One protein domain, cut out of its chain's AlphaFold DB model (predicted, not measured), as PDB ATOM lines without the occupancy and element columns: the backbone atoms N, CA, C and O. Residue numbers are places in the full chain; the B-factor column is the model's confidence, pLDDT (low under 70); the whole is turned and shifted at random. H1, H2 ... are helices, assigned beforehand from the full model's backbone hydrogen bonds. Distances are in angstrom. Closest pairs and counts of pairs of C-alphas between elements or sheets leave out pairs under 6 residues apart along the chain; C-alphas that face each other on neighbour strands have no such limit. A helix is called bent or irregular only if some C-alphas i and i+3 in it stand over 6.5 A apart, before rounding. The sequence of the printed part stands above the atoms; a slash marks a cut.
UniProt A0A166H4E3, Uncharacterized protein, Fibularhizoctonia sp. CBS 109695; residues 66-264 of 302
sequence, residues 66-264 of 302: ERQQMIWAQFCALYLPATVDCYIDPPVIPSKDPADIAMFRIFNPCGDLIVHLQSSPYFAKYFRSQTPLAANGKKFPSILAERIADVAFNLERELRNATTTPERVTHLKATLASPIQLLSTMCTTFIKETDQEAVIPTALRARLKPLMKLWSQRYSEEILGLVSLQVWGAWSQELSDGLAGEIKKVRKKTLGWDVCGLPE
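What this domain is: This is residues 66 to 264 of the 302 residues of an uncharacterized protein of Fibularhizoctonia sp. CBS 109695 (UniProt A0A166H4E3). A long helical hairpin, H5 and H6, runs through the middle, with H1b, H2, H3 and H4 packed over one side of it and a second hairpin, H8 and H9, over the other. The kinked H10 folds back from H9 to the last residues of H6, while residues 162 to 167 at the first hairpin's tip and the tail, residues 259 to 264, stick out. The printed part has 199 residues with ten named helices, H1 to H10 in order, and no named strand: the class is all helix, mostly crossed in packing. It is compact, with a radius of gyration of the C-alphas of 17.0 A and spans of 56 by 44 by 35 A.

How they stand to each other: H1, residues 66 to 88, was assigned as one helix by its hydrogen bonds but is bent, with C-alphas 78 and 81 7.9 A apart; its arms, H1a to residue 78 and H1b from residue 81, are about perpendicular at 84 degrees. H2, residues 98 to 106, touches residues 144 to 151 of the hub H5, residues 132 to 160, at a steep tilt of 53 degrees; the closest C-alphas, Ile 106 and Arg 147, are 5.6 A apart. H3, residues 109 to 117, touches H1b, closest at C-alphas Cys 110 and Tyr 87, 5.5 A. H4, residues 121 to 128, touches H5 about perpendicular at 81 degrees, C-alphas Phe 127 and Gly 137 being closest at 4.9 A. H6, residues 166 to 189, forms a hairpin with H5 at a shallow tilt of 30 degrees, closest at C-alphas Val 169 and Leu 159, 5.7 A. H7, residues 196 to 199, touches H5, C-alphas Val 199 and Ser 142 being closest at 5.9 A. H8, residues 202 to 218, and H9, residues 223 to 234, form a hairpin, closest at C-alphas Ser 216 and Gly 225, 3.8 A. H9 touches H6, closest at C-alphas Leu 224 and Ala 177, 4.5 A. H10, residues 237 to 254, touches H6 with residues 247 to 251 alone, closest at C-alphas Arg 251 and Thr 188, 6.1 A. Every O i to N i+4 pair is within hydrogen-bond range in H1a, H1b, H2, H3, H4 and H9, against 18 of 25 in H5, 18 of 20 in H6, 11 of 13 in H8 and 10 of 14 in H10; H7 is too short for one.

Where its parts are: H1a begins at C-alpha 66, (282.529, 302.688, 127.157). H5 spans 43.8 A, H6 34.5 A, H8 24.5 A and H10 23.2 A, which ends at C-alpha 254, (270.465, 291.104, 123.258).

The domain as a whole: The printed part has no cut and no long link. The C-alphas farthest apart, of Thr 163 and Leu 262, are 55.5 A apart. Mean pLDDT of the printed part is 89.2; residues 238 to 245, 254 and 256 are under 70.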
ATOM      1  N   GLU A  66     283.713 301.917 126.775       86.06
ATOM      2  CA  GLU A  66     282.529 302.688 127.157       86.06
ATOM      3  C   GLU A  66     282.204 303.749 126.100       86.06
ATOM      4  O   GLU A  66     281.053 303.908 125.688       86.06
ATOM      5  N   ARG A  67     283.231 304.446 125.598       86.56
ATOM      6  CA  ARG A  67     283.075 305.466 124.557       86.56
ATOM      7  C   ARG A  67     282.646 304.839 123.234       86.56
ATOM      8  O   ARG A  67     281.763 305.388 122.576       86.56
ATOM      9  N   GLN A  68     283.220 303.690 122.874       88.94
ATOM     10  CA  GLN A  68     282.807 302.938 121.686       88.94
ATOM     11  C   GLN A  68     281.325 302.564 121.762       88.94
ATOM     12  O   GLN A  68     280.574 302.816 120.822       88.94
ATOM     13  N   GLN A  69     280.892 302.018 122.901       86.69
ATOM     14  CA  GLN A  69     279.504 301.619 123.124       86.69
ATOM     15  C   GLN A  69     278.542 302.806 123.052       86.69
ATOM     16  O   GLN A  69     277.474 302.675 122.459       86.69
ATOM     17  N   MET A  70     278.913 303.972 123.594       87.06
ATOM     18  CA  MET A  70     278.102 305.189 123.472       87.06
ATOM     19  C   MET A  70     277.928 305.616 122.009       87.06
ATOM     20  O   MET A  70     276.805 305.899 121.586       87.06
ATOM     21  N   ILE A  71     279.015 305.625 121.229       89.81
ATOM     22  CA  ILE A  71     278.988 305.989 119.804       89.81
ATOM     23  C   ILE A  71     278.112 305.004 119.022       89.81
ATOM     24  O   ILE A  71     277.229 305.428 118.276       89.81
ATOM     25  N   TRP A  72     278.284 303.700 119.240       91.56
ATOM     26  CA  TRP A  72     277.475 302.662 118.598       91.56
ATOM     27  C   TRP A  72     276.010 302.695 119.009       91.56
ATOM     28  O   TRP A  72     275.138 302.532 118.159       91.56
ATOM     29  N   ALA A  73     275.701 302.955 120.277       88.69
ATOM     30  CA  ALA A  73     274.323 303.091 120.730       88.69
ATOM     31  C   ALA A  73     273.634 304.298 120.077       88.69
ATOM     32  O   ALA A  73     272.517 304.156 119.577       88.69
ATOM     33  N   GLN A  74     274.311 305.452 120.028       90.12
ATOM     34  CA  GLN A  74     273.798 306.658 119.377       90.12
ATOM     35  C   GLN A  74     273.622 306.445 117.868       90.12
ATOM     36  O   GLN A  74     272.562 306.753 117.327       90.12
ATOM     37  N   PHE A  75     274.620 305.861 117.201       92.81
ATOM     38  CA  PHE A  75     274.543 305.554 115.777       92.81
ATOM     39  C   PHE A  75     273.398 304.586 115.469       92.81
ATOM     40  O   PHE A  75     272.603 304.831 114.569       92.81
ATOM     41  N   CYS A  76     273.261 303.520 116.261       92.94
ATOM     42  CA  CYS A  76     272.191 302.538 116.105       92.94
ATOM     43  C   CYS A  76     270.802 303.175 116.263       92.94
ATOM     44  O   CYS A  76     269.886 302.866 115.506       92.94
ATOM     45  N   ALA A  77     270.643 304.083 117.229       88.88
ATOM     46  CA  ALA A  77     269.371 304.750 117.485       88.88
ATOM     47  C   ALA A  77     268.949 305.703 116.353       88.88
ATOM     48  O   ALA A  77     267.753 305.824 116.092       88.88
ATOM     49  N   LEU A  78     269.910 306.372 115.706       90.06
ATOM     50  CA  LEU A  78     269.644 307.432 114.728       90.06
ATOM     51  C   LEU A  78     269.737 306.964 113.270       90.06
ATOM     52  O   LEU A  78     268.925 307.370 112.445       90.06
ATOM     53  N   TYR A  79     270.710 306.111 112.949       93.94
ATOM     54  CA  TYR A  79     271.157 305.872 111.571       93.94
ATOM     55  C   TYR A  79     271.087 304.406 111.129       93.94
ATOM     56  O   TYR A  79     271.373 304.104 109.968       93.94
ATOM     57  N   LEU A  80     270.668 303.480 112.003       94.56
ATOM     58  CA  LEU A  80     270.505 302.070 111.627       94.56
ATOM     59  C   LEU A  80     269.565 301.859 110.422       94.56
ATOM     60  O   LEU A  80     269.955 301.082 109.553       94.56
ATOM     61  N   PRO A  81     268.387 302.519 110.310       94.56
ATOM     62  CA  PRO A  81     267.503 302.319 109.159       94.56
ATOM     63  C   PRO A  81     268.204 302.592 107.827       94.56
ATOM     64  O   PRO A  81     268.271 301.717 106.972       94.56
ATOM     65  N   ALA A  82     268.836 303.759 107.711       93.31
ATOM     66  CA  ALA A  82     269.530 304.158 106.495       93.31
ATOM     67  C   ALA A  82     270.773 303.291 106.219       93.31
ATOM     68  O   ALA A  82     271.064 302.975 105.074       93.31
ATOM     69  N   THR A  83     271.473 302.832 107.264       94.12
ATOM     70  CA  THR A  83     272.602 301.897 107.102       94.12
ATOM     71  C   THR A  83     272.134 300.546 106.552       94.12
ATOM     72  O   THR A  83     272.809 299.941 105.721       94.12
ATOM     73  N   VAL A  84     270.967 300.069 106.996       95.94
ATOM     74  CA  VAL A  84     270.331 298.853 106.470       95.94
ATOM     75  C   VAL A  84     269.892 299.050 105.022       95.94
ATOM     76  O   VAL A  84     270.089 298.141 104.220       95.94
ATOM     77  N   ASP A  85     269.376 300.227 104.669       94.38
ATOM     78  CA  ASP A  85     269.038 300.565 103.285       94.38
ATOM     79  C   ASP A  85     270.283 300.556 102.389       94.38
ATOM     80  O   ASP A  85     270.284 299.858 101.380       94.38
ATOM     81  N   CYS A  86     271.379 301.201 102.807       91.69
ATOM     82  CA  CYS A  86     272.664 301.159 102.099       91.69
ATOM     83  C   CYS A  86     273.273 299.755 102.034       91.69
ATOM     84  O   CYS A  86     274.044 299.455 101.131       91.69
ATOM     85  N   TYR A  87     272.973 298.872 102.986       94.00
ATOM     86  CA  TYR A  87     273.361 297.477 102.838       94.00
ATOM     87  C   TYR A  87     272.497 296.794 101.780       94.00
ATOM     88  O   TYR A  87     273.037 296.127 100.905       94.00
ATOM     89  N   ILE A  88     271.171 296.933 101.843       94.88
ATOM     90  CA  ILE A  88     270.214 296.286 100.932       94.88
ATOM     91  C   ILE A  88     270.414 296.732  99.482       94.88
ATOM     92  O   ILE A  88     270.402 295.879  98.589       94.88
ATOM     93  N   ASP A  89     270.668 298.015  99.273       92.88
ATOM     94  CA  ASP A  89     270.980 298.621  97.984       92.88
ATOM     95  C   ASP A  89     272.377 299.252  98.053       92.88
ATOM     96  O   ASP A  89     272.523 300.441  98.349       92.88
ATOM     97  N   PRO A  90     273.433 298.427  97.915       90.25
ATOM     98  CA  PRO A  90     274.784 298.894  98.101       90.25
ATOM     99  C   PRO A  90     275.243 299.739  96.915       90.25
ATOM    100  O   PRO A  90     274.811 299.517  95.782       90.25
ATOM    101  N   PRO A  91     276.178 300.661  97.169       85.44
ATOM    102  CA  PRO A  91     276.781 301.489  96.136       85.44
ATOM    103  C   PRO A  91     277.399 300.672  94.994       85.44
ATOM    104  O   PRO A  91     277.865 299.546  95.189       85.44
ATOM    105  N   VAL A  92     277.426 301.248  93.790       86.00
ATOM    106  CA  VAL A  92     277.956 300.564  92.603       86.00
ATOM    107  C   VAL A  92     279.479 300.637  92.615       86.00
ATOM    108  O   VAL A  92     280.064 301.715  92.706       86.00
ATOM    109  N   ILE A  93     280.135 299.485  92.478       86.56
ATOM    110  CA  ILE A  93     281.595 299.424  92.364       86.56
ATOM    111  C   ILE A  93     282.055 299.493  90.899       86.56
ATOM    112  O   ILE A  93     281.321 299.066  90.007       86.56
ATOM    113  N   PRO A  94     283.291 299.953  90.626       86.56
ATOM    114  CA  PRO A  94     283.842 299.994  89.266       86.56
ATOM    115  C   PRO A  94     284.050 298.621  88.600       86.56
ATOM    116  O   PRO A  94     284.292 298.565  87.392       86.56
ATOM    117  N   SER A  95     283.994 297.516  89.358       90.81
ATOM    118  CA  SER A  95     284.177 296.170  88.803       90.81
ATOM    119  C   SER A  95     282.952 295.718  88.007       90.81
ATOM    120  O   SER A  95     281.808 295.925  88.409       90.81
ATOM    121  N   LYS A  96     283.210 295.064  86.871       92.75
ATOM    122  CA  LYS A  96     282.194 294.391  86.047       92.75
ATOM    123  C   LYS A  96     282.170 292.879  86.270       92.75
ATOM    124  O   LYS A  96     281.319 292.210  85.690       92.75
ATOM    125  N   ASP A  97     283.104 292.343  87.056       94.31
ATOM    126  CA  ASP A  97     283.150 290.917  87.361       94.31
ATOM    127  C   ASP A  97     282.002 290.563  88.327       94.31
ATOM    128  O   ASP A  97     281.933 291.119  89.429       94.31
ATOM    129  N   PRO A  98     281.094 289.637  87.958       92.50
ATOM    130  CA  PRO A  98     280.035 289.180  88.850       92.50
ATOM    131  C   PRO A  98     280.540 288.657  90.203       92.50
ATOM    132  O   PRO A  98     279.838 288.810  91.203       92.50
ATOM    133  N   ALA A  99     281.732 288.055  90.255       90.75
ATOM    134  CA  ALA A  99     282.315 287.548  91.495       90.75
ATOM    135  C   ALA A  99     282.712 288.690  92.441       90.75
ATOM    136  O   ALA A  99     282.363 288.649  93.622       90.75
ATOM    137  N   ASP A 100     283.359 289.734  91.920       91.62
ATOM    138  CA  ASP A 100     283.713 290.931  92.691       91.62
ATOM    139  C   ASP A 100     282.464 291.649  93.202       91.62
ATOM    140  O   ASP A 100     282.399 292.048  94.365       91.62
ATOM    141  N   ILE A 101     281.441 291.773  92.349       93.31
ATOM    142  CA  ILE A 101     280.162 292.387  92.718       93.31
ATOM    143  C   ILE A 101     279.495 291.581  93.836       93.31
ATOM    144  O   ILE A 101     279.047 292.159  94.826       93.31
ATOM    145  N   ALA A 102     279.441 290.251  93.722       93.44
ATOM    146  CA  ALA A 102     278.863 289.393  94.755       93.44
ATOM    147  C   ALA A 102     279.621 289.520  96.086       93.44
ATOM    148  O   ALA A 102     278.989 289.707  97.128       93.44
ATOM    149  N   MET A 103     280.958 289.497  96.046       93.12
ATOM    150  CA  MET A 103     281.824 289.691  97.213       93.12
ATOM    151  C   MET A 103     281.613 291.057  97.865       93.12
ATOM    152  O   MET A 103     281.477 291.143  99.083       93.12
ATOM    153  N   PHE A 104     281.514 292.124  97.077       92.88
ATOM    154  CA  PHE A 104     281.252 293.457  97.606       92.88
ATOM    155  C   PHE A 104     279.860 293.566  98.236       92.88
ATOM    156  O   PHE A 104     279.708 294.124  99.320       92.88
ATOM    157  N   ARG A 105     278.824 292.983  97.615       94.19
ATOM    158  CA  ARG A 105     277.460 293.010  98.173       94.19
ATOM    159  C   ARG A 105     277.409 292.395  99.573       94.19
ATOM    160  O   ARG A 105     276.656 292.889 100.409       94.19
ATOM    161  N   ILE A 106     278.193 291.360  99.860       94.50
ATOM    162  CA  ILE A 106     278.252 290.771 101.205       94.50
ATOM    163  C   ILE A 106     279.228 291.509 102.140       94.50
ATOM    164  O   ILE A 106     278.849 291.791 103.275       94.50
ATOM    165  N   PHE A 107     280.424 291.874 101.663       91.12
ATOM    166  CA  PHE A 107     281.521 292.468 102.445       91.12
ATOM    167  C   PHE A 107     281.693 293.969 102.170       91.12
ATOM    168  O   PHE A 107     282.801 294.452 101.933       91.12
ATOM    169  N   ASN A 108     280.592 294.721 102.166       89.31
ATOM    170  CA  ASN A 108     280.660 296.178 102.073       89.31
ATOM    171  C   ASN A 108     280.783 296.809 103.476       89.31
ATOM    172  O   ASN A 108     280.250 296.259 104.444       89.31
ATOM    173  N   PRO A 109     281.371 298.012 103.588       87.38
ATOM    174  CA  PRO A 109     281.524 298.712 104.867       87.38
ATOM    175  C   PRO A 109     280.229 298.994 105.648       87.38
ATOM    176  O   PRO A 109     280.269 299.133 106.871       87.38
ATOM    177  N   CYS A 110     279.064 299.071 104.987       90.00
ATOM    178  CA  CYS A 110     277.790 299.193 105.706       90.00
ATOM    179  C   CYS A 110     277.454 297.890 106.445       90.00
ATOM    180  O   CYS A 110     276.909 297.931 107.545       90.00
ATOM    181  N   GLY A 111     277.823 296.736 105.882       92.06
ATOM    182  CA  GLY A 111     277.735 295.439 106.551       92.06
ATOM    183  C   GLY A 111     278.563 295.403 107.833       92.06
ATOM    184  O   GLY A 111     278.040 295.019 108.879       92.06
ATOM    185  N   ASP A 112     279.806 295.887 107.778       89.38
ATOM    186  CA  ASP A 112     280.691 295.963 108.947       89.38
ATOM    187  C   ASP A 112     280.111 296.868 110.041       89.38
ATOM    188  O   ASP A 112     280.075 296.488 111.213       89.38
ATOM    189  N   LEU A 113     279.558 298.029 109.665       91.56
ATOM    190  CA  LEU A 113     278.832 298.879 110.610       91.56
ATOM    191  C   LEU A 113     277.694 298.116 111.280       91.56
ATOM    192  O   LEU A 113     277.621 298.084 112.505       91.56
ATOM    193  N   ILE A 114     276.829 297.456 110.505       95.12
ATOM    194  CA  ILE A 114     275.698 296.697 111.050       95.12
ATOM    195  C   ILE A 114     276.187 295.619 112.025       95.12
ATOM    196  O   ILE A 114     275.538 295.413 113.052       95.12
ATOM    197  N   VAL A 115     277.336 294.981 111.767       93.00
ATOM    198  CA  VAL A 115     277.952 294.012 112.686       93.00
ATOM    199  C   VAL A 115     278.281 294.636 114.040       93.00
ATOM    200  O   VAL A 115     277.886 294.084 115.070       93.00
ATOM    201  N   HIS A 116     278.901 295.817 114.067       90.75
ATOM    202  CA  HIS A 116     279.194 296.521 115.321       90.75
ATOM    203  C   HIS A 116     277.935 296.948 116.092       90.75
ATOM    204  O   HIS A 116     277.966 297.056 117.319       90.75
ATOM    205  N   LEU A 117     276.807 297.153 115.404       93.06
ATOM    206  CA  LEU A 117     275.553 297.593 116.023       93.06
ATOM    207  C   LEU A 117     274.738 296.451 116.647       93.06
ATOM    208  O   LEU A 117     273.822 296.736 117.418       93.06
ATOM    209  N   GLN A 118     275.053 295.181 116.358       90.56
ATOM    210  CA  GLN A 118     274.261 294.010 116.788       90.56
ATOM    211  C   GLN A 118     274.076 293.895 118.306       90.56
ATOM    212  O   GLN A 118     273.075 293.351 118.773       90.56
ATOM    213  N   SER A 119     275.046 294.385 119.082       82.94
ATOM    214  CA  SER A 119     275.016 294.357 120.549       82.94
ATOM    215  C   SER A 119     274.125 295.447 121.155       82.94
ATOM    216  O   SER A 119     273.808 295.393 122.342       82.94
ATOM    217  N   SER A 120     273.699 296.429 120.355       86.31
ATOM    218  CA  SER A 120     272.873 297.538 120.820       86.31
ATOM    219  C   SER A 120     271.409 297.112 121.000       86.31
ATOM    220  O   SER A 120     270.817 296.549 120.077       86.31
ATOM    221  N   PRO A 121     270.740 297.466 122.114       79.81
ATOM    222  CA  PRO A 121     269.310 297.190 122.294       79.81
ATOM    223  C   PRO A 121     268.411 297.805 121.204       79.81
ATOM    224  O   PRO A 121     267.327 297.287 120.912       79.81
ATOM    225  N   TYR A 122     268.852 298.903 120.576       85.12
ATOM    226  CA  TYR A 122     268.139 299.548 119.467       85.12
ATOM    227  C   TYR A 122     268.100 298.684 118.206       85.12
ATOM    228  O   TYR A 122     267.136 298.758 117.445       85.12
ATOM    229  N   PHE A 123     269.084 297.805 118.031       91.00
ATOM    230  CA  PHE A 123     269.203 296.939 116.871       91.00
ATOM    231  C   PHE A 123     268.004 295.997 116.761       91.00
ATOM    232  O   PHE A 123     267.202 296.072 115.832       91.00
ATOM    233  N   ALA A 124     267.788 295.175 117.788       87.50
ATOM    234  CA  ALA A 124     266.647 294.268 117.833       87.50
ATOM    235  C   ALA A 124     265.298 295.012 117.924       87.50
ATOM    236  O   ALA A 124     264.255 294.448 117.583       87.50
ATOM    237  N   LYS A 125     265.274 296.268 118.396       85.62
ATOM    238  CA  LYS A 125     264.071 297.113 118.346       85.62
ATOM    239  C   LYS A 125     263.706 297.453 116.905       85.62
ATOM    240  O   LYS A 125     262.558 297.239 116.535       85.62
ATOM    241  N   TYR A 126     264.665 297.942 116.121       91.50
ATOM    242  CA  TYR A 126     264.461 298.307 114.721       91.50
ATOM    243  C   TYR A 126     263.884 297.135 113.919       91.50
ATOM    244  O   TYR A 126     262.774 297.239 113.409       91.50
ATOM    245  N   PHE A 127     264.544 295.974 113.933       91.56
ATOM    246  CA  PHE A 127     264.124 294.795 113.158       91.56
ATOM    247  C   PHE A 127     262.752 294.215 113.549       91.56
ATOM    248  O   PHE A 127     262.098 293.519 112.768       91.56
ATOM    249  N   ARG A 128     262.281 294.493 114.768       85.69
ATOM    250  CA  ARG A 128     260.956 294.058 115.242       85.69
ATOM    251  C   ARG A 128     259.887 295.139 115.126       85.69
ATOM    252  O   ARG A 128     258.718 294.829 115.342       85.69
ATOM    253  N   SER A 129     260.273 296.376 114.832       85.69
ATOM    254  CA  SER A 129     259.343 297.491 114.733       85.69
ATOM    255  C   SER A 129     258.366 297.277 113.576       85.69
ATOM    256  O   SER A 129     258.730 296.737 112.535       85.69
ATOM    257  N   GLN A 130     257.123 297.715 113.779       86.00
ATOM    258  CA  GLN A 130     256.066 297.725 112.759       86.00
ATOM    259  C   GLN A 130     255.933 299.100 112.087       86.00
ATOM    260  O   GLN A 130     255.058 299.322 111.258       86.00
ATOM    261  N   THR A 131     256.786 300.056 112.464       87.81
ATOM    262  CA  THR A 131     256.818 301.386 111.850       87.81
ATOM    263  C   THR A 131     257.253 301.291 110.385       87.81
ATOM    264  O   THR A 131     258.182 300.528 110.110       87.81
ATOM    265  N   PRO A 132     256.725 302.129 109.472       88.25
ATOM    266  CA  PRO A 132     257.148 302.146 108.067       88.25
ATOM    267  C   PRO A 132     258.664 302.287 107.874       88.25
ATOM    268  O   PRO A 132     259.239 301.622 107.020       88.25
ATOM    269  N   LEU A 133     259.330 303.058 108.742       85.75
ATOM    270  CA  LEU A 133     260.789 303.231 108.749       85.75
ATOM    271  C   LEU A 133     261.572 301.911 108.909       85.75
ATOM    272  O   LEU A 133     262.734 301.839 108.540       85.75
ATOM    273  N   ALA A 134     260.954 300.867 109.465       88.19
ATOM    274  CA  ALA A 134     261.572 299.563 109.697       88.19
ATOM    275  C   ALA A 134     261.186 298.497 108.659       88.19
ATOM    276  O   ALA A 134     261.573 297.335 108.804       88.19
ATOM    277  N   ALA A 135     260.442 298.867 107.609       88.44
ATOM    278  CA  ALA A 135     259.965 297.927 106.597       88.44
ATOM    279  C   ALA A 135     261.113 297.163 105.918       88.44
ATOM    280  O   ALA A 135     261.043 295.943 105.761       88.44
ATOM    281  N   ASN A 136     262.207 297.849 105.584       90.38
ATOM    282  CA  ASN A 136     263.381 297.201 105.000       90.38
ATOM    283  C   ASN A 136     264.131 296.315 106.001       90.38
ATOM    284  O   ASN A 136     264.687 295.289 105.614       90.38
ATOM    285  N   GLY A 137     264.041 296.611 107.302       90.50
ATOM    286  CA  GLY A 137     264.531 295.721 108.353       90.50
ATOM    287  C   GLY A 137     263.926 294.314 108.270       90.50
ATOM    288  O   GLY A 137     264.621 293.333 108.506       90.50
ATOM    289  N   LYS A 138     262.663 294.172 107.848       90.81
ATOM    290  CA  LYS A 138     262.032 292.851 107.677       90.81
ATOM    291  C   LYS A 138     262.598 292.048 106.500       90.81
ATOM    292  O   LYS A 138     262.624 290.827 106.576       90.81
ATOM    293  N   LYS A 139     263.083 292.718 105.450       92.69
ATOM    294  CA  LYS A 139     263.702 292.092 104.265       92.69
ATOM    295  C   LYS A 139     265.178 291.758 104.473       92.69
ATOM    296  O   LYS A 139     265.751 290.952 103.752       92.69
ATOM    297  N   PHE A 140     265.816 292.403 105.441       96.25
ATOM    298  CA  PHE A 140     267.247 292.275 105.668       96.25
ATOM    299  C   PHE A 140     267.730 290.825 105.896       96.25
ATOM    300  O   PHE A 140     268.725 290.453 105.273       96.25
ATOM    301  N   PRO A 141     267.065 289.973 106.712       96.50
ATOM    302  CA  PRO A 141     267.534 288.605 106.943       96.50
ATOM    303  C   PRO A 141     267.590 287.748 105.673       96.50
ATOM    304  O   PRO A 141     268.556 287.005 105.490       96.50
ATOM    305  N   SER A 142     266.590 287.858 104.793       96.75
ATOM    306  CA  SER A 142     266.549 287.095 103.544       96.75
ATOM    307  C   SER A 142     267.636 287.555 102.575       96.75
ATOM    308  O   SER A 142     268.359 286.714 102.048       96.75
ATOM    309  N   ILE A 143     267.830 288.869 102.426       97.31
ATOM    310  CA  ILE A 143     268.879 289.451 101.574       97.31
ATOM    311  C   ILE A 143     270.278 289.074 102.073       97.31
ATOM    312  O   ILE A 143     271.147 288.714 101.280       97.31
ATOM    313  N   LEU A 144     270.507 289.128 103.387       97.81
ATOM    314  CA  LEU A 144     271.767 288.693 103.988       97.81
ATOM    315  C   LEU A 144     272.036 287.213 103.688       97.81
ATOM    316  O   LEU A 144     273.128 286.861 103.246       97.81
ATOM    317  N   ALA A 145     271.042 286.347 103.902       97.81
ATOM    318  CA  ALA A 145     271.165 284.922 103.620       97.81
ATOM    319  C   ALA A 145     271.425 284.649 102.127       97.81
ATOM    320  O   ALA A 145     272.250 283.800 101.796       97.81
ATOM    321  N   GLU A 146     270.775 285.381 101.223       97.56
ATOM    322  CA  GLU A 146     270.965 285.243  99.776       97.56
ATOM    323  C   GLU A 146     272.406 285.572  99.385       97.56
ATOM    324  O   GLU A 146     273.095 284.747  98.787       97.56
ATOM    325  N   ARG A 147     272.913 286.717  99.851       97.44
ATOM    326  CA  ARG A 147     274.291 287.150  99.590       97.44
ATOM    327  C   ARG A 147     275.330 286.200 100.169       97.44
ATOM    328  O   ARG A 147     276.345 285.944  99.528       97.44
ATOM    329  N   ILE A 148     275.078 285.642 101.356       97.56
ATOM    330  CA  ILE A 148     275.918 284.570 101.905       97.56
ATOM    331  C   ILE A 148     275.901 283.375 100.950       97.56
ATOM    332  O   ILE A 148     276.959 282.855 100.613       97.56
ATOM    333  N   ALA A 149     274.728 282.937 100.488       96.38
ATOM    334  CA  ALA A 149     274.605 281.766  99.624       96.38
ATOM    335  C   ALA A 149     275.325 281.932  98.278       96.38
ATOM    336  O   ALA A 149     275.833 280.941  97.741       96.38
ATOM    337  N   ASP A 150     275.384 283.155  97.753       95.38
ATOM    338  CA  ASP A 150     276.054 283.481  96.492       95.38
ATOM    339  C   ASP A 150     277.574 283.320  96.565       95.38
ATOM    340  O   ASP A 150     278.189 282.857  95.603       95.38
ATOM    341  N   VAL A 151     278.187 283.620  97.715       95.38
ATOM    342  CA  VAL A 151     279.650 283.543  97.871       95.38
ATOM    343  C   VAL A 151     280.125 282.296  98.619       95.38
ATOM    344  O   VAL A 151     281.228 281.805  98.371       95.38
ATOM    345  N   ALA A 152     279.311 281.749  99.527       93.25
ATOM    346  CA  ALA A 152     279.770 280.813 100.551       93.25
ATOM    347  C   ALA A 152     280.360 279.518  99.984       93.25
ATOM    348  O   ALA A 152     281.355 279.022 100.504       93.25
ATOM    349  N   PHE A 153     279.797 278.982  98.897       91.38
ATOM    350  CA  PHE A 153     280.311 277.758  98.274       91.38
ATOM    351  C   PHE A 153     281.671 277.964  97.598       91.38
ATOM    352  O   PHE A 153     282.539 277.094  97.679       91.38
ATOM    353  N   ASN A 154     281.878 279.120  96.962       92.06
ATOM    354  CA  ASN A 154     283.159 279.457  96.344       92.06
ATOM    355  C   ASN A 154     284.237 279.678  97.408       92.06
ATOM    356  O   ASN A 154     285.339 279.145  97.277       92.06
ATOM    357  N   LEU A 155     283.893 280.384  98.487       92.69
ATOM    358  CA  LEU A 155     284.801 280.616  99.610       92.69
ATOM    359  C   LEU A 155     285.123 279.320 100.364       92.69
ATOM    360  O   LEU A 155     286.272 279.097 100.727       92.69
ATOM    361  N   GLU A 156     284.156 278.415 100.531       94.81
ATOM    362  CA  GLU A 156     284.407 277.087 101.103       94.81
ATOM    363  C   GLU A 156     285.388 276.268 100.252       94.81
ATOM    364  O   GLU A 156     286.240 275.556 100.786       94.81
ATOM    365  N   ARG A 157     285.311 276.377  98.921       92.94
ATOM    366  CA  ARG A 157     286.287 275.738  98.030       92.94
ATOM    367  C   ARG A 157     287.688 276.330  98.217       92.94
ATOM    368  O   ARG A 157     288.650 275.569  98.255       92.94
ATOM    369  N   GLU A 158     287.806 277.650  98.364       92.25
ATOM    370  CA  GLU A 158     289.085 278.331  98.624       92.25
ATOM    371  C   GLU A 158     289.672 277.950  99.994       92.25
ATOM    372  O   GLU A 158     290.866 277.665 100.092       92.25
ATOM    373  N   LEU A 159     288.826 277.843 101.026       92.69
ATOM    374  CA  LEU A 159     289.201 277.387 102.370       92.69
ATOM    375  C   LEU A 159     289.735 275.949 102.398       92.69
ATOM    376  O   LEU A 159     290.514 275.601 103.284       92.69
ATOM    377  N   ARG A 160     289.304 275.101 101.458       91.06
ATOM    378  CA  ARG A 160     289.780 273.715 101.318       91.06
ATOM    379  C   ARG A 160     290.989 273.566 100.405       91.06
ATOM    380  O   ARG A 160     291.547 272.472 100.334       91.06
ATOM    381  N   ASN A 161     291.345 274.598  99.653       90.94
ATOM    382  CA  ASN A 161     292.402 274.478  98.669       90.94
ATOM    383  C   ASN A 161     293.764 274.363  99.372       90.94
ATOM    384  O   ASN A 161     294.162 275.244 100.129       90.94
ATOM    385  N   ALA A 162     294.483 273.272  99.096       78.75
ATOM    386  CA  ALA A 162     295.781 272.970  99.695       78.75
ATOM    387  C   ALA A 162     296.867 274.001  99.347       78.75
ATOM    388  O   ALA A 162     297.863 274.096 100.058       78.75
ATOM    389  N   THR A 163     296.689 274.767  98.265       88.81
ATOM    390  CA  THR A 163     297.627 275.828  97.874       88.81
ATOM    391  C   THR A 163     297.331 277.173  98.539       88.81
ATOM    392  O   THR A 163     298.119 278.107  98.392       88.81
ATOM    393  N   THR A 164     296.222 277.297  99.275       89.56
ATOM    394  CA  THR A 164     295.889 278.518 100.012       89.56
ATOM    395  C   THR A 164     296.785 278.640 101.243       89.56
ATOM    396  O   THR A 164     296.833 277.751 102.090       89.56
ATOM    397  N   THR A 165     297.475 279.771 101.372       92.31
ATOM    398  CA  THR A 165     298.356 280.055 102.518       92.31
ATOM    399  C   THR A 165     297.577 280.079 103.844       92.31
ATOM    400  O   THR A 165     296.438 280.568 103.849       92.31
ATOM    401  N   PRO A 166     298.168 279.664 104.981       90.75
ATOM    402  CA  PRO A 166     297.515 279.709 106.295       90.75
ATOM    403  C   PRO A 166     296.963 281.090 106.687       90.75
ATOM    404  O   PRO A 166     295.879 281.194 107.269       90.75
ATOM    405  N   GLU A 167     297.666 282.164 106.329       92.06
ATOM    406  CA  GLU A 167     297.270 283.549 106.598       92.06
ATOM    407  C   GLU A 167     295.986 283.897 105.838       92.06
ATOM    408  O   GLU A 167     295.035 284.433 106.410       92.06
ATOM    409  N   ARG A 168     295.921 283.512 104.557       92.81
ATOM    410  CA  ARG A 168     294.724 283.669 103.724       92.81
ATOM    411  C   ARG A 168     293.549 282.867 104.274       92.81
ATOM    412  O   ARG A 168     292.457 283.418 104.369       92.81
ATOM    413  N   VAL A 169     293.757 281.616 104.692       92.38
ATOM    414  CA  VAL A 169     292.704 280.806 105.334       92.38
ATOM    415  C   VAL A 169     292.180 281.502 106.591       92.38
ATOM    416  O   VAL A 169     290.971 281.626 106.772       92.38
ATOM    417  N   THR A 170     293.071 282.004 107.446       92.88
ATOM    418  CA  THR A 170     292.698 282.726 108.672       92.88
ATOM    419  C   THR A 170     291.880 283.979 108.361       92.88
ATOM    420  O   THR A 170     290.816 284.186 108.946       92.88
ATOM    421  N   HIS A 171     292.320 284.770 107.382       91.12
ATOM    422  CA  HIS A 171     291.607 285.959 106.928       91.12
ATOM    423  C   HIS A 171     290.216 285.635 106.359       91.12
ATOM    424  O   HIS A 171     289.240 286.295 106.715       91.12
ATOM    425  N   LEU A 172     290.093 284.595 105.526       92.75
ATOM    426  CA  LEU A 172     288.811 284.158 104.964       92.75
ATOM    427  C   LEU A 172     287.828 283.719 106.052       92.75
ATOM    428  O   LEU A 172     286.655 284.085 106.003       92.75
ATOM    429  N   LYS A 173     288.302 282.977 107.062       94.56
ATOM    430  CA  LYS A 173     287.468 282.556 108.196       94.56
ATOM    431  C   LYS A 173     286.952 283.747 108.997       94.56
ATOM    432  O   LYS A 173     285.764 283.790 109.303       94.56
ATOM    433  N   ALA A 174     287.819 284.716 109.298       90.81
ATOM    434  CA  ALA A 174     287.423 285.943 109.988       90.81
ATOM    435  C   ALA A 174     286.402 286.747 109.164       90.81
ATOM    436  O   ALA A 174     285.382 287.182 109.691       90.81
ATOM    437  N   THR A 175     286.633 286.856 107.855       90.81
ATOM    438  CA  THR A 175     285.753 287.568 106.918       90.81
ATOM    439  C   THR A 175     284.370 286.917 106.832       90.81
ATOM    440  O   THR A 175     283.358 287.608 106.894       90.81
ATOM    441  N   LEU A 176     284.299 285.583 106.765       95.06
ATOM    442  CA  LEU A 176     283.038 284.833 106.774       95.06
ATOM    443  C   LEU A 176     282.321 284.875 108.127       95.06
ATOM    444  O   LEU A 176     281.093 284.827 108.160       95.06
ATOM    445  N   ALA A 177     283.048 284.957 109.241       95.56
ATOM    446  CA  ALA A 177     282.440 284.942 110.567       95.56
ATOM    447  C   ALA A 177     281.463 286.112 110.766       95.56
ATOM    448  O   ALA A 177     280.370 285.898 111.288       95.56
ATOM    449  N   SER A 178     281.801 287.312 110.292       94.56
ATOM    450  CA  SER A 178     280.993 288.530 110.456       94.56
ATOM    451  C   SER A 178     279.561 288.433 109.892       94.56
ATOM    452  O   SER A 178     278.606 288.614 110.658       94.56
ATOM    453  N   PRO A 179     279.334 288.111 108.601       96.44
ATOM    454  CA  PRO A 179     277.978 287.971 108.074       96.44
ATOM    455  C   PRO A 179     277.226 286.769 108.658       96.44
ATOM    456  O   PRO A 179     276.008 286.841 108.822       96.44
ATOM    457  N   ILE A 180     277.913 285.683 109.031       97.44
ATOM    458  CA  ILE A 180     277.260 284.534 109.682       97.44
ATOM    459  C   ILE A 180     276.843 284.875 111.115       97.44
ATOM    460  O   ILE A 180     275.752 284.500 111.543       97.44
ATOM    461  N   GLN A 181     277.645 285.649 111.846       95.81
ATOM    462  CA  GLN A 181     277.271 286.198 113.149       95.81
ATOM    463  C   GLN A 181     276.035 287.098 113.033       95.81
ATOM    464  O   GLN A 181     275.108 287.013 113.844       95.81
ATOM    465  N   LEU A 182     275.990 287.935 111.996       95.88
ATOM    466  CA  LEU A 182     274.833 288.777 111.708       95.88
ATOM    467  C   LEU A 182     273.590 287.945 111.401       95.88
ATOM    468  O   LEU A 182     272.523 288.207 111.956       95.88
ATOM    469  N   LEU A 183     273.742 286.885 110.608       96.75
ATOM    470  CA  LEU A 183     272.670 285.941 110.316       96.75
ATOM    471  C   LEU A 183     272.185 285.218 111.581       96.75
ATOM    472  O   LEU A 183     270.979 285.110 111.796       96.75
ATOM    473  N   SER A 184     273.096 284.795 112.461       94.75
ATOM    474  CA  SER A 184     272.761 284.217 113.771       94.75
ATOM    475  C   SER A 184     271.936 285.189 114.623       94.75
ATOM    476  O   SER A 184     270.905 284.827 115.209       94.75
ATOM    477  N   THR A 185     272.333 286.464 114.632       93.31
ATOM    478  CA  THR A 185     271.610 287.530 115.334       93.31
ATOM    479  C   THR A 185     270.216 287.736 114.741       93.31
ATOM    480  O   THR A 185     269.250 287.905 115.492       93.31
ATOM    481  N   MET A 186     270.068 287.667 113.414       94.75
ATOM    482  CA  MET A 186     268.765 287.722 112.744       94.75
ATOM    483  C   MET A 186     267.885 286.526 113.121       94.75
ATOM    484  O   MET A 186     266.759 286.732 113.573       94.75
ATOM    485  N   CYS A 187     268.405 285.298 113.060       92.00
ATOM    486  CA  CYS A 187     267.684 284.102 113.507       92.00
ATOM    487  C   CYS A 187     267.182 284.252 114.955       92.00
ATOM    488  O   CYS A 187     266.026 283.961 115.258       92.00
ATOM    489  N   THR A 188     268.018 284.788 115.846       88.62
ATOM    490  CA  THR A 188     267.659 285.041 117.253       88.62
ATOM    491  C   THR A 188     266.605 286.145 117.400       88.62
ATOM    492  O   THR A 188     265.671 286.031 118.204       88.62
ATOM    493  N   THR A 189     266.728 287.220 116.621       88.75
ATOM    494  CA  THR A 189     265.811 288.372 116.644       88.75
ATOM    495  C   THR A 189     264.404 287.963 116.209       88.75
ATOM    496  O   THR A 189     263.426 288.315 116.879       88.75
ATOM    497  N   PHE A 190     264.319 287.154 115.152       89.62
ATOM    498  CA  PHE A 190     263.082 286.719 114.505       89.62
ATOM    499  C   PHE A 190     262.590 285.329 114.938       89.62
ATOM    500  O   PHE A 190     261.604 284.842 114.396       89.62
ATOM    501  N   ILE A 191     263.176 284.706 115.969       87.12
ATOM    502  CA  ILE A 191     262.783 283.355 116.435       87.12
ATOM    503  C   ILE A 191     261.300 283.215 116.830       87.12
ATOM    504  O   ILE A 191     260.779 282.110 116.926       87.12
ATOM    505  N   LYS A 192     260.619 284.330 117.128       84.69
ATOM    506  CA  LYS A 192     259.192 284.353 117.491       84.69
ATOM    507  C   LYS A 192     258.274 284.819 116.361       84.69
ATOM    508  O   LYS A 192     257.078 284.940 116.600       84.69
ATOM    509  N   GLU A 193     258.821 285.147 115.194       86.56
ATOM    510  CA  GLU A 193     258.014 285.532 114.038       86.56
ATOM    511  C   GLU A 193     257.223 284.305 113.570       86.56
ATOM    512  O   GLU A 193     257.786 283.215 113.445       86.56
ATOM    513  N   THR A 194     255.913 284.454 113.378       85.75
ATOM    514  CA  THR A 194     255.040 283.321 113.025       85.75
ATOM    515  C   THR A 194     255.297 282.847 111.603       85.75
ATOM    516  O   THR A 194     255.317 281.647 111.346       85.75
ATOM    517  N   ASP A 195     255.534 283.793 110.697       89.06
ATOM    518  CA  ASP A 195     255.864 283.517 109.308       89.06
ATOM    519  C   ASP A 195     257.385 283.499 109.119       89.06
ATOM    520  O   ASP A 195     258.016 284.507 108.805       89.06
ATOM    521  N   GLN A 196     257.992 282.333 109.346       89.81
ATOM    522  CA  GLN A 196     259.425 282.140 109.109       89.81
ATOM    523  C   GLN A 196     259.787 282.145 107.617       89.81
ATOM    524  O   GLN A 196     260.954 282.373 107.294       89.81
ATOM    525  N   GLU A 197     258.824 281.909 106.718       92.00
ATOM    526  CA  GLU A 197     259.066 281.920 105.273       92.00
ATOM    527  C   GLU A 197     259.317 283.348 104.779       92.00
ATOM    528  O   GLU A 197     260.224 283.566 103.976       92.00
ATOM    529  N   ALA A 198     258.603 284.329 105.340       88.81
ATOM    530  CA  ALA A 198     258.846 285.748 105.084       88.81
ATOM    531  C   ALA A 198     260.196 286.257 105.628       88.81
ATOM    532  O   ALA A 198     260.729 287.236 105.106       88.81
ATOM    533  N   VAL A 199     260.759 285.617 106.664       92.50
ATOM    534  CA  VAL A 199     262.052 286.017 107.253       92.50
ATOM    535  C   VAL A 199     263.218 285.457 106.438       92.50
ATOM    536  O   VAL A 199     264.057 286.218 105.963       92.50
ATOM    537  N   ILE A 200     263.296 284.129 106.288       95.62
ATOM    538  CA  ILE A 200     264.280 283.459 105.425       95.62
ATOM    539  C   ILE A 200     263.589 282.264 104.752       95.62
ATOM    540  O   ILE A 200     263.285 281.278 105.440       95.62
ATOM    541  N   PRO A 201     263.417 282.290 103.417       96.06
ATOM    542  CA  PRO A 201     262.725 281.232 102.694       96.06
ATOM    543  C   PRO A 201     263.292 279.837 102.962       96.06
ATOM    544  O   PRO A 201     264.508 279.646 103.092       96.06
ATOM    545  N   THR A 202     262.421 278.832 103.011       94.94
ATOM    546  CA  THR A 202     262.802 277.438 103.296       94.94
ATOM    547  C   THR A 202     263.821 276.911 102.291       94.94
ATOM    548  O   THR A 202     264.784 276.253 102.685       94.94
ATOM    549  N   ALA A 203     263.675 277.261 101.010       95.38
ATOM    550  CA  ALA A 203     264.628 276.889  99.966       95.38
ATOM    551  C   ALA A 203     266.040 277.443 100.238       95.38
ATOM    552  O   ALA A 203     267.038 276.735 100.088       95.38
ATOM    553  N   LEU A 204     266.130 278.689 100.708       96.12
ATOM    554  CA  LEU A 204     267.401 279.341 101.013       96.12
ATOM    555  C   LEU A 204     268.049 278.753 102.274       96.12
ATOM    556  O   LEU A 204     269.249 278.468 102.280       96.12
ATOM    557  N   ARG A 205     267.246 278.468 103.310       95.88
ATOM    558  CA  ARG A 205     267.700 277.722 104.496       95.88
ATOM    559  C   ARG A 205     268.239 276.348 104.105       95.88
ATOM    560  O   ARG A 205     269.321 275.980 104.552       95.88
ATOM    561  N   ALA A 206     267.538 275.610 103.245       95.31
ATOM    562  CA  ALA A 206     267.973 274.297 102.769       95.31
ATOM    563  C   ALA A 206     269.301 274.361 101.995       95.31
ATOM    564  O   ALA A 206     270.148 273.490 102.185       95.31
ATOM    565  N   ARG A 207     269.519 275.412 101.191       95.81
ATOM    566  CA  ARG A 207     270.786 275.651 100.476       95.81
ATOM    567  C   ARG A 207     271.952 275.926 101.432       95.81
ATOM    568  O   ARG A 207     273.033 275.383 101.237       95.81
ATOM    569  N   LEU A 208     271.751 276.741 102.468       96.94
ATOM    570  CA  LEU A 208     272.818 277.151 103.395       96.94
ATOM    571  C   LEU A 208     273.091 276.155 104.526       96.94
ATOM    572  O   LEU A 208     274.221 276.050 105.005       96.94
ATOM    573  N   LYS A 209     272.070 275.426 104.979       95.75
ATOM    574  CA  LYS A 209     272.139 274.542 106.151       95.75
ATOM    575  C   LYS A 209     273.290 273.520 106.100       95.75
ATOM    576  O   LYS A 209     273.949 273.368 107.131       95.75
ATOM    577  N   PRO A 210     273.596 272.855 104.965       96.06
ATOM    578  CA  PRO A 210     274.743 271.952 104.876       96.06
ATOM    579  C   PRO A 210     276.080 272.644 105.163       96.06
ATOM    580  O   PRO A 210     276.916 272.069 105.857       96.06
ATOM    581  N   LEU A 211     276.264 273.883 104.688       96.75
ATOM    582  CA  LEU A 211     277.470 274.671 104.960       96.75
ATOM    583  C   LEU A 211     277.559 275.075 106.432       96.75
ATOM    584  O   LEU A 211     278.614 274.904 107.032       96.75
ATOM    585  N   MET A 212     276.454 275.519 107.043       97.44
ATOM    586  CA  MET A 212     276.441 275.870 108.471       97.44
ATOM    587  C   MET A 212     276.812 274.668 109.349       97.44
ATOM    588  O   MET A 212     277.640 274.782 110.253       97.44
ATOM    589  N   LYS A 213     276.260 273.486 109.041       96.38
ATOM    590  CA  LYS A 213     276.622 272.234 109.720       96.38
ATOM    591  C   LYS A 213     278.108 271.921 109.538       96.38
ATOM    592  O   LYS A 213     278.812 271.699 110.519       96.38
ATOM    593  N   LEU A 214     278.593 271.953 108.300       96.75
ATOM    594  CA  LEU A 214     279.988 271.674 107.969       96.75
ATOM    595  C   LEU A 214     280.965 272.610 108.700       96.75
ATOM    596  O   LEU A 214     281.907 272.135 109.333       96.75
ATOM    597  N   TRP A 215     280.742 273.924 108.639       97.56
ATOM    598  CA  TRP A 215     281.591 274.916 109.299       97.56
ATOM    599  C   TRP A 215     281.542 274.799 110.819       97.56
ATOM    600  O   TRP A 215     282.585 274.904 111.457       97.56
ATOM    601  N   SER A 216     280.374 274.494 111.398       96.25
ATOM    602  CA  SER A 216     280.255 274.262 112.844       96.25
ATOM    603  C   SER A 216     281.104 273.093 113.347       96.25
ATOM    604  O   SER A 216     281.624 273.143 114.455       96.25
ATOM    605  N   GLN A 217     281.267 272.053 112.522       95.69
ATOM    606  CA  GLN A 217     282.031 270.858 112.870       95.69
ATOM    607  C   GLN A 217     283.525 271.042 112.612       95.69
ATOM    608  O   GLN A 217     284.344 270.643 113.430       95.69
ATOM    609  N   ARG A 218     283.891 271.641 111.473       96.00
ATOM    610  CA  ARG A 218     285.296 271.820 111.095       96.00
ATOM    611  C   ARG A 218     286.004 272.891 111.922       96.00
ATOM    612  O   ARG A 218     287.182 272.737 112.216       96.00
ATOM    613  N   TYR A 219     285.306 273.977 112.240       95.50
ATOM    614  CA  TYR A 219     285.875 275.163 112.881       95.50
ATOM    615  C   TYR A 219     285.321 275.346 114.300       95.50
ATOM    616  O   TYR A 219     285.078 276.469 114.728       95.50
ATOM    617  N   SER A 220     285.063 274.247 115.018       93.31
ATOM    618  CA  SER A 220     284.312 274.230 116.286       93.31
ATOM    619  C   SER A 220     284.904 275.097 117.401       93.31
ATOM    620  O   SER A 220     284.174 275.534 118.285       93.31
ATOM    621  N   GLU A 221     286.210 275.348 117.361       92.56
ATOM    622  CA  GLU A 221     286.934 276.174 118.338       92.56
ATOM    623  C   GLU A 221     287.086 277.636 117.889       92.56
ATOM    624  O   GLU A 221     287.637 278.468 118.606       92.56
ATOM    625  N   GLU A 222     286.588 277.969 116.700       94.19
ATOM    626  CA  GLU A 222     286.738 279.278 116.082       94.19
ATOM    627  C   GLU A 222     285.391 279.990 115.986       94.19
ATOM    628  O   GLU A 222     284.329 279.365 115.913       94.19
ATOM    629  N   ILE A 223     285.427 281.326 115.914       93.94
ATOM    630  CA  ILE A 223     284.212 282.152 115.847       93.94
ATOM    631  C   ILE A 223     283.294 281.676 114.717       93.94
ATOM    632  O   ILE A 223     282.103 281.502 114.959       93.94
ATOM    633  N   LEU A 224     283.841 281.394 113.526       96.25
ATOM    634  CA  LEU A 224     283.072 280.912 112.376       96.25
ATOM    635  C   LEU A 224     282.272 279.643 112.702       96.25
ATOM    636  O   LEU A 224     281.091 279.573 112.359       96.25
ATOM    637  N   GLY A 225     282.871 278.654 113.371       96.44
ATOM    638  CA  GLY A 225     282.156 277.435 113.740       96.44
ATOM    639  C   GLY A 225     281.100 277.687 114.810       96.44
ATOM    640  O   GLY A 225     279.976 277.204 114.670       96.44
ATOM    641  N   LEU A 226     281.405 278.515 115.815       94.12
ATOM    642  CA  LEU A 226     280.457 278.885 116.871       94.12
ATOM    643  C   LEU A 226     279.209 279.582 116.310       94.12
ATOM    644  O   LEU A 226     278.084 279.205 116.645       94.12
ATOM    645  N   VAL A 227     279.379 280.573 115.429       95.19
ATOM    646  CA  VAL A 227     278.237 281.284 114.830       95.19
ATOM    647  C   VAL A 227     277.491 280.411 113.822       95.19
ATOM    648  O   VAL A 227     276.263 280.453 113.763       95.19
ATOM    649  N   SER A 228     278.199 279.541 113.095       97.06
ATOM    650  CA  SER A 228     277.575 278.571 112.186       97.06
ATOM    651  C   SER A 228     276.730 277.546 112.942       97.06
ATOM    652  O   SER A 228     275.646 277.193 112.482       97.06
ATOM    653  N   LEU A 229     277.174 277.109 114.127       93.69
ATOM    654  CA  LEU A 229     276.413 276.211 114.999       93.69
ATOM    655  C   LEU A 229     275.088 276.846 115.431       93.69
ATOM    656  O   LEU A 229     274.048 276.190 115.399       93.69
ATOM    657  N   GLN A 230     275.114 278.129 115.800       91.44
ATOM    658  CA  GLN A 230     273.912 278.862 116.198       91.44
ATOM    659  C   GLN A 230     272.901 278.959 115.048       91.44
ATOM    660  O   GLN A 230     271.720 278.674 115.250       91.44
ATOM    661  N   VAL A 231     273.359 279.294 113.836       94.62
ATOM    662  CA  VAL A 231     272.497 279.339 112.641       94.62
ATOM    663  C   VAL A 231     271.964 277.945 112.305       94.62
ATOM    664  O   VAL A 231     270.759 277.770 112.116       94.62
ATOM    665  N   TRP A 232     272.837 276.934 112.272       94.19
ATOM    666  CA  TRP A 232     272.454 275.557 111.967       94.19
ATOM    667  C   TRP A 232     271.401 275.037 112.946       94.19
ATOM    668  O   TRP A 232     270.391 274.471 112.521       94.19
ATOM    669  N   GLY A 233     271.603 275.250 114.244       89.19
ATOM    670  CA  GLY A 233     270.670 274.795 115.261       89.19
ATOM    671  C   GLY A 233     269.362 275.584 115.288       89.19
ATOM    672  O   GLY A 233     268.316 274.981 115.504       89.19
ATOM    673  N   ALA A 234     269.370 276.877 114.945       88.12
ATOM    674  CA  ALA A 234     268.133 277.640 114.749       88.12
ATOM    675  C   ALA A 234     267.261 277.085 113.603       88.12
ATOM    676  O   ALA A 234     266.042 277.246 113.619       88.12
ATOM    677  N   TRP A 235     267.861 276.411 112.615       90.25
ATOM    678  CA  TRP A 235     267.154 275.789 111.486       90.25
ATOM    679  C   TRP A 235     266.996 274.265 111.606       90.25
ATOM    680  O   TRP A 235     266.542 273.608 110.660       90.25
ATOM    681  N   SER A 236     267.407 273.665 112.723       84.62
ATOM    682  CA  SER A 236     267.398 272.210 112.900       84.62
ATOM    683  C   SER A 236     266.481 271.794 114.032       84.62
ATOM    684  O   SER A 236     266.703 272.145 115.184       84.62
ATOM    685  N   GLN A 237     265.497 270.959 113.704       73.44
ATOM    686  CA  GLN A 237     264.657 270.302 114.706       73.44
ATOM    687  C   GLN A 237     265.495 269.392 115.624       73.44
ATOM    688  O   GLN A 237     265.253 269.356 116.825       73.44
ATOM    689  N   GLU A 238     266.549 268.766 115.084       64.69
ATOM    690  CA  GLU A 238     267.489 267.873 115.792       64.69
ATOM    691  C   GLU A 238     268.206 268.519 116.990       64.69
ATOM    692  O   GLU A 238     268.587 267.828 117.927       64.69
ATOM    693  N   LEU A 239     268.401 269.842 116.968       63.00
ATOM    694  CA  LEU A 239     269.121 270.589 118.009       63.00
ATOM    695  C   LEU A 239     268.182 271.449 118.867       63.00
ATOM    696  O   LEU A 239     268.641 272.216 119.717       63.00
ATOM    697  N   SER A 240     266.870 271.350 118.628       57.09
ATOM    698  CA  SER A 240     265.896 272.333 119.097       57.09
ATOM    699  C   SER A 240     265.737 272.362 120.618       57.09
ATOM    700  O   SER A 240     265.677 273.454 121.171       57.09
ATOM    701  N   ASP A 241     265.778 271.235 121.331       58.56
ATOM    702  CA  ASP A 241     265.485 271.243 122.774       58.56
ATOM    703  C   ASP A 241     266.629 271.805 123.634       58.56
ATOM    704  O   ASP A 241     266.397 272.630 124.524       58.56
ATOM    705  N   GLY A 242     267.879 271.433 123.340       62.88
ATOM    706  CA  GLY A 242     269.053 271.932 124.064       62.88
ATOM    707  C   GLY A 242     269.435 273.360 123.666       62.88
ATOM    708  O   GLY A 242     269.669 274.218 124.522       62.88
ATOM    709  N   LEU A 243     269.447 273.652 122.361       66.94
ATOM    710  CA  LEU A 243     269.903 274.946 121.857       66.94
ATOM    711  C   LEU A 243     268.827 276.036 121.971       66.94
ATOM    712  O   LEU A 243     269.173 277.202 122.162       66.94
ATOM    713  N   ALA A 244     267.526 275.706 121.941       65.81
ATOM    714  CA  ALA A 244     266.487 276.727 122.125       65.81
ATOM    715  C   ALA A 244     266.538 277.371 123.515       65.81
ATOM    716  O   ALA A 244     266.176 278.543 123.654       65.81
ATOM    717  N   GLY A 245     266.984 276.640 124.543       67.94
ATOM    718  CA  GLY A 245     267.233 277.200 125.872       67.94
ATOM    719  C   GLY A 245     268.288 278.308 125.833       67.94
ATOM    720  O   GLY A 245     268.046 279.414 126.324       67.94
ATOM    721  N   GLU A 246     269.415 278.043 125.176       73.81
ATOM    722  CA  GLU A 246     270.507 279.007 125.019       73.81
ATOM    723  C   GLU A 246     270.125 280.177 124.108       73.81
ATOM    724  O   GLU A 246     270.323 281.331 124.486       73.81
ATOM    725  N   ILE A 247     269.451 279.931 122.980       72.69
ATOM    726  CA  ILE A 247     268.978 281.007 122.096       72.69
ATOM    727  C   ILE A 247     267.994 281.927 122.838       72.69
ATOM    728  O   ILE A 247     268.053 283.151 122.705       72.69
ATOM    729  N   LYS A 248     267.118 281.380 123.696       72.81
ATOM    730  CA  LYS A 248     266.235 282.193 124.552       72.81
ATOM    731  C   LYS A 248     267.024 283.048 125.549       72.81
ATOM    732  O   LYS A 248     266.612 284.186 125.795       72.81
ATOM    733  N   LYS A 249     268.117 282.536 126.129       76.06
ATOM    734  CA  LYS A 249     268.997 283.301 127.034       76.06
ATOM    735  C   LYS A 249     269.729 284.413 126.288       76.06
ATOM    736  O   LYS A 249     269.655 285.561 126.722       76.06
ATOM    737  N   VAL A 250     270.352 284.100 125.150       75.62
ATOM    738  CA  VAL A 250     271.030 285.077 124.281       75.62
ATOM    739  C   VAL A 250     270.056 286.177 123.879       75.62
ATOM    740  O   VAL A 250     270.325 287.348 124.115       75.62
ATOM    741  N   ARG A 251     268.851 285.813 123.422       74.62
ATOM    742  CA  ARG A 251     267.804 286.779 123.074       74.62
ATOM    743  C   ARG A 251     267.453 287.722 124.222       74.62
ATOM    744  O   ARG A 251     267.223 288.898 123.974       74.62
ATOM    745  N   LYS A 252     267.361 287.239 125.467       74.56
ATOM    746  CA  LYS A 252     267.089 288.123 126.616       74.56
ATOM    747  C   LYS A 252     268.208 289.150 126.800       74.56
ATOM    748  O   LYS A 252     267.887 290.321 126.952       74.56
ATOM    749  N   LYS A 253     269.471 288.721 126.716       75.75
ATOM    750  CA  LYS A 253     270.642 289.604 126.813       75.75
ATOM    751  C   LYS A 253     270.680 290.635 125.684       75.75
ATOM    752  O   LYS A 253     270.777 291.823 125.953       75.75
ATOM    753  N   THR A 254     270.499 290.206 124.431       69.44
ATOM    754  CA  THR A 254     270.465 291.104 123.258       69.44
ATOM    755  C   THR A 254     269.368 292.163 123.370       69.44
ATOM    756  O   THR A 254     269.508 293.278 122.882       69.44
ATOM    757  N   LEU A 255     268.253 291.828 124.023       71.38
ATOM    758  CA  LEU A 255     267.155 292.761 124.251       71.38
ATOM    759  C   LEU A 255     267.347 293.648 125.493       71.38
ATOM    760  O   LEU A 255     266.497 294.502 125.729       71.38
ATOM    761  N   GLY A 256     268.393 293.443 126.301       69.50
ATOM    762  CA  GLY A 256     268.541 294.095 127.608       69.50
ATOM    763  C   GLY A 256     267.392 293.750 128.562       69.50
ATOM    764  O   GLY A 256     266.883 294.602 129.284       69.50
ATOM    765  N   TRP A 257     266.879 292.518 128.479       78.94
ATOM    766  CA  TRP A 257     265.717 292.033 129.236       78.94
ATOM    767  C   TRP A 257     266.091 291.176 130.446       78.94
ATOM    768  O   TRP A 257     265.206 290.642 131.118       78.94
ATOM    769  N   ASP A 258     267.378 290.978 130.680       79.50
ATOM    770  CA  ASP A 258     267.944 290.235 131.799       79.50
ATOM    771  C   ASP A 258     268.218 291.111 133.029       79.50
ATOM    772  O   ASP A 258     268.358 290.569 134.123       79.50
ATOM    773  N   VAL A 259     268.217 292.439 132.876       82.75
ATOM    774  CA  VAL A 259     268.397 293.407 133.967       82.75
ATOM    775  C   VAL A 259     267.334 294.508 133.891       82.75
ATOM    776  O   VAL A 259     266.816 294.847 132.827       82.75
ATOM    777  N   CYS A 260     266.961 295.035 135.052       80.56
ATOM    778  CA  CYS A 260     266.104 296.199 135.211       80.56
ATOM    779  C   CYS A 260     266.737 297.424 134.533       80.56
ATOM    780  O   CYS A 260     267.845 297.819 134.864       80.56
ATOM    781  N   GLY A 261     266.028 298.071 133.609       75.88
ATOM    782  CA  GLY A 261     266.567 299.230 132.891       75.88
ATOM    783  C   GLY A 261     266.411 300.572 133.603       75.88
ATOM    784  O   GLY A 261     266.466 301.605 132.939       75.88
ATOM    785  N   LEU A 262     266.154 300.580 134.916       77.81
ATOM    786  CA  LEU A 262     266.338 301.789 135.724       77.81
ATOM    787  C   LEU A 262     267.836 301.926 136.040       77.81
ATOM    788  O   LEU A 262     268.450 300.915 136.387       77.81
ATOM    789  N   PRO A 263     268.420 303.136 135.973       70.88
ATOM    790  CA  PRO A 263     269.786 303.361 136.437       70.88
ATOM    791  C   PRO A 263     269.974 302.802 137.854       70.88
ATOM    792  O   PRO A 263     269.067 302.911 138.679       70.88
ATOM    793  N   GLU A 264     271.115 302.153 138.105       77.75
ATOM    794  CA  GLU A 264     271.498 301.557 139.406       77.75
ATOM    795  C   GLU A 264     270.631 300.366 139.881       77.75
ATOM    796  O   GLU A 264     270.903 299.745 140.910       77.75
TER     797      GLU A 264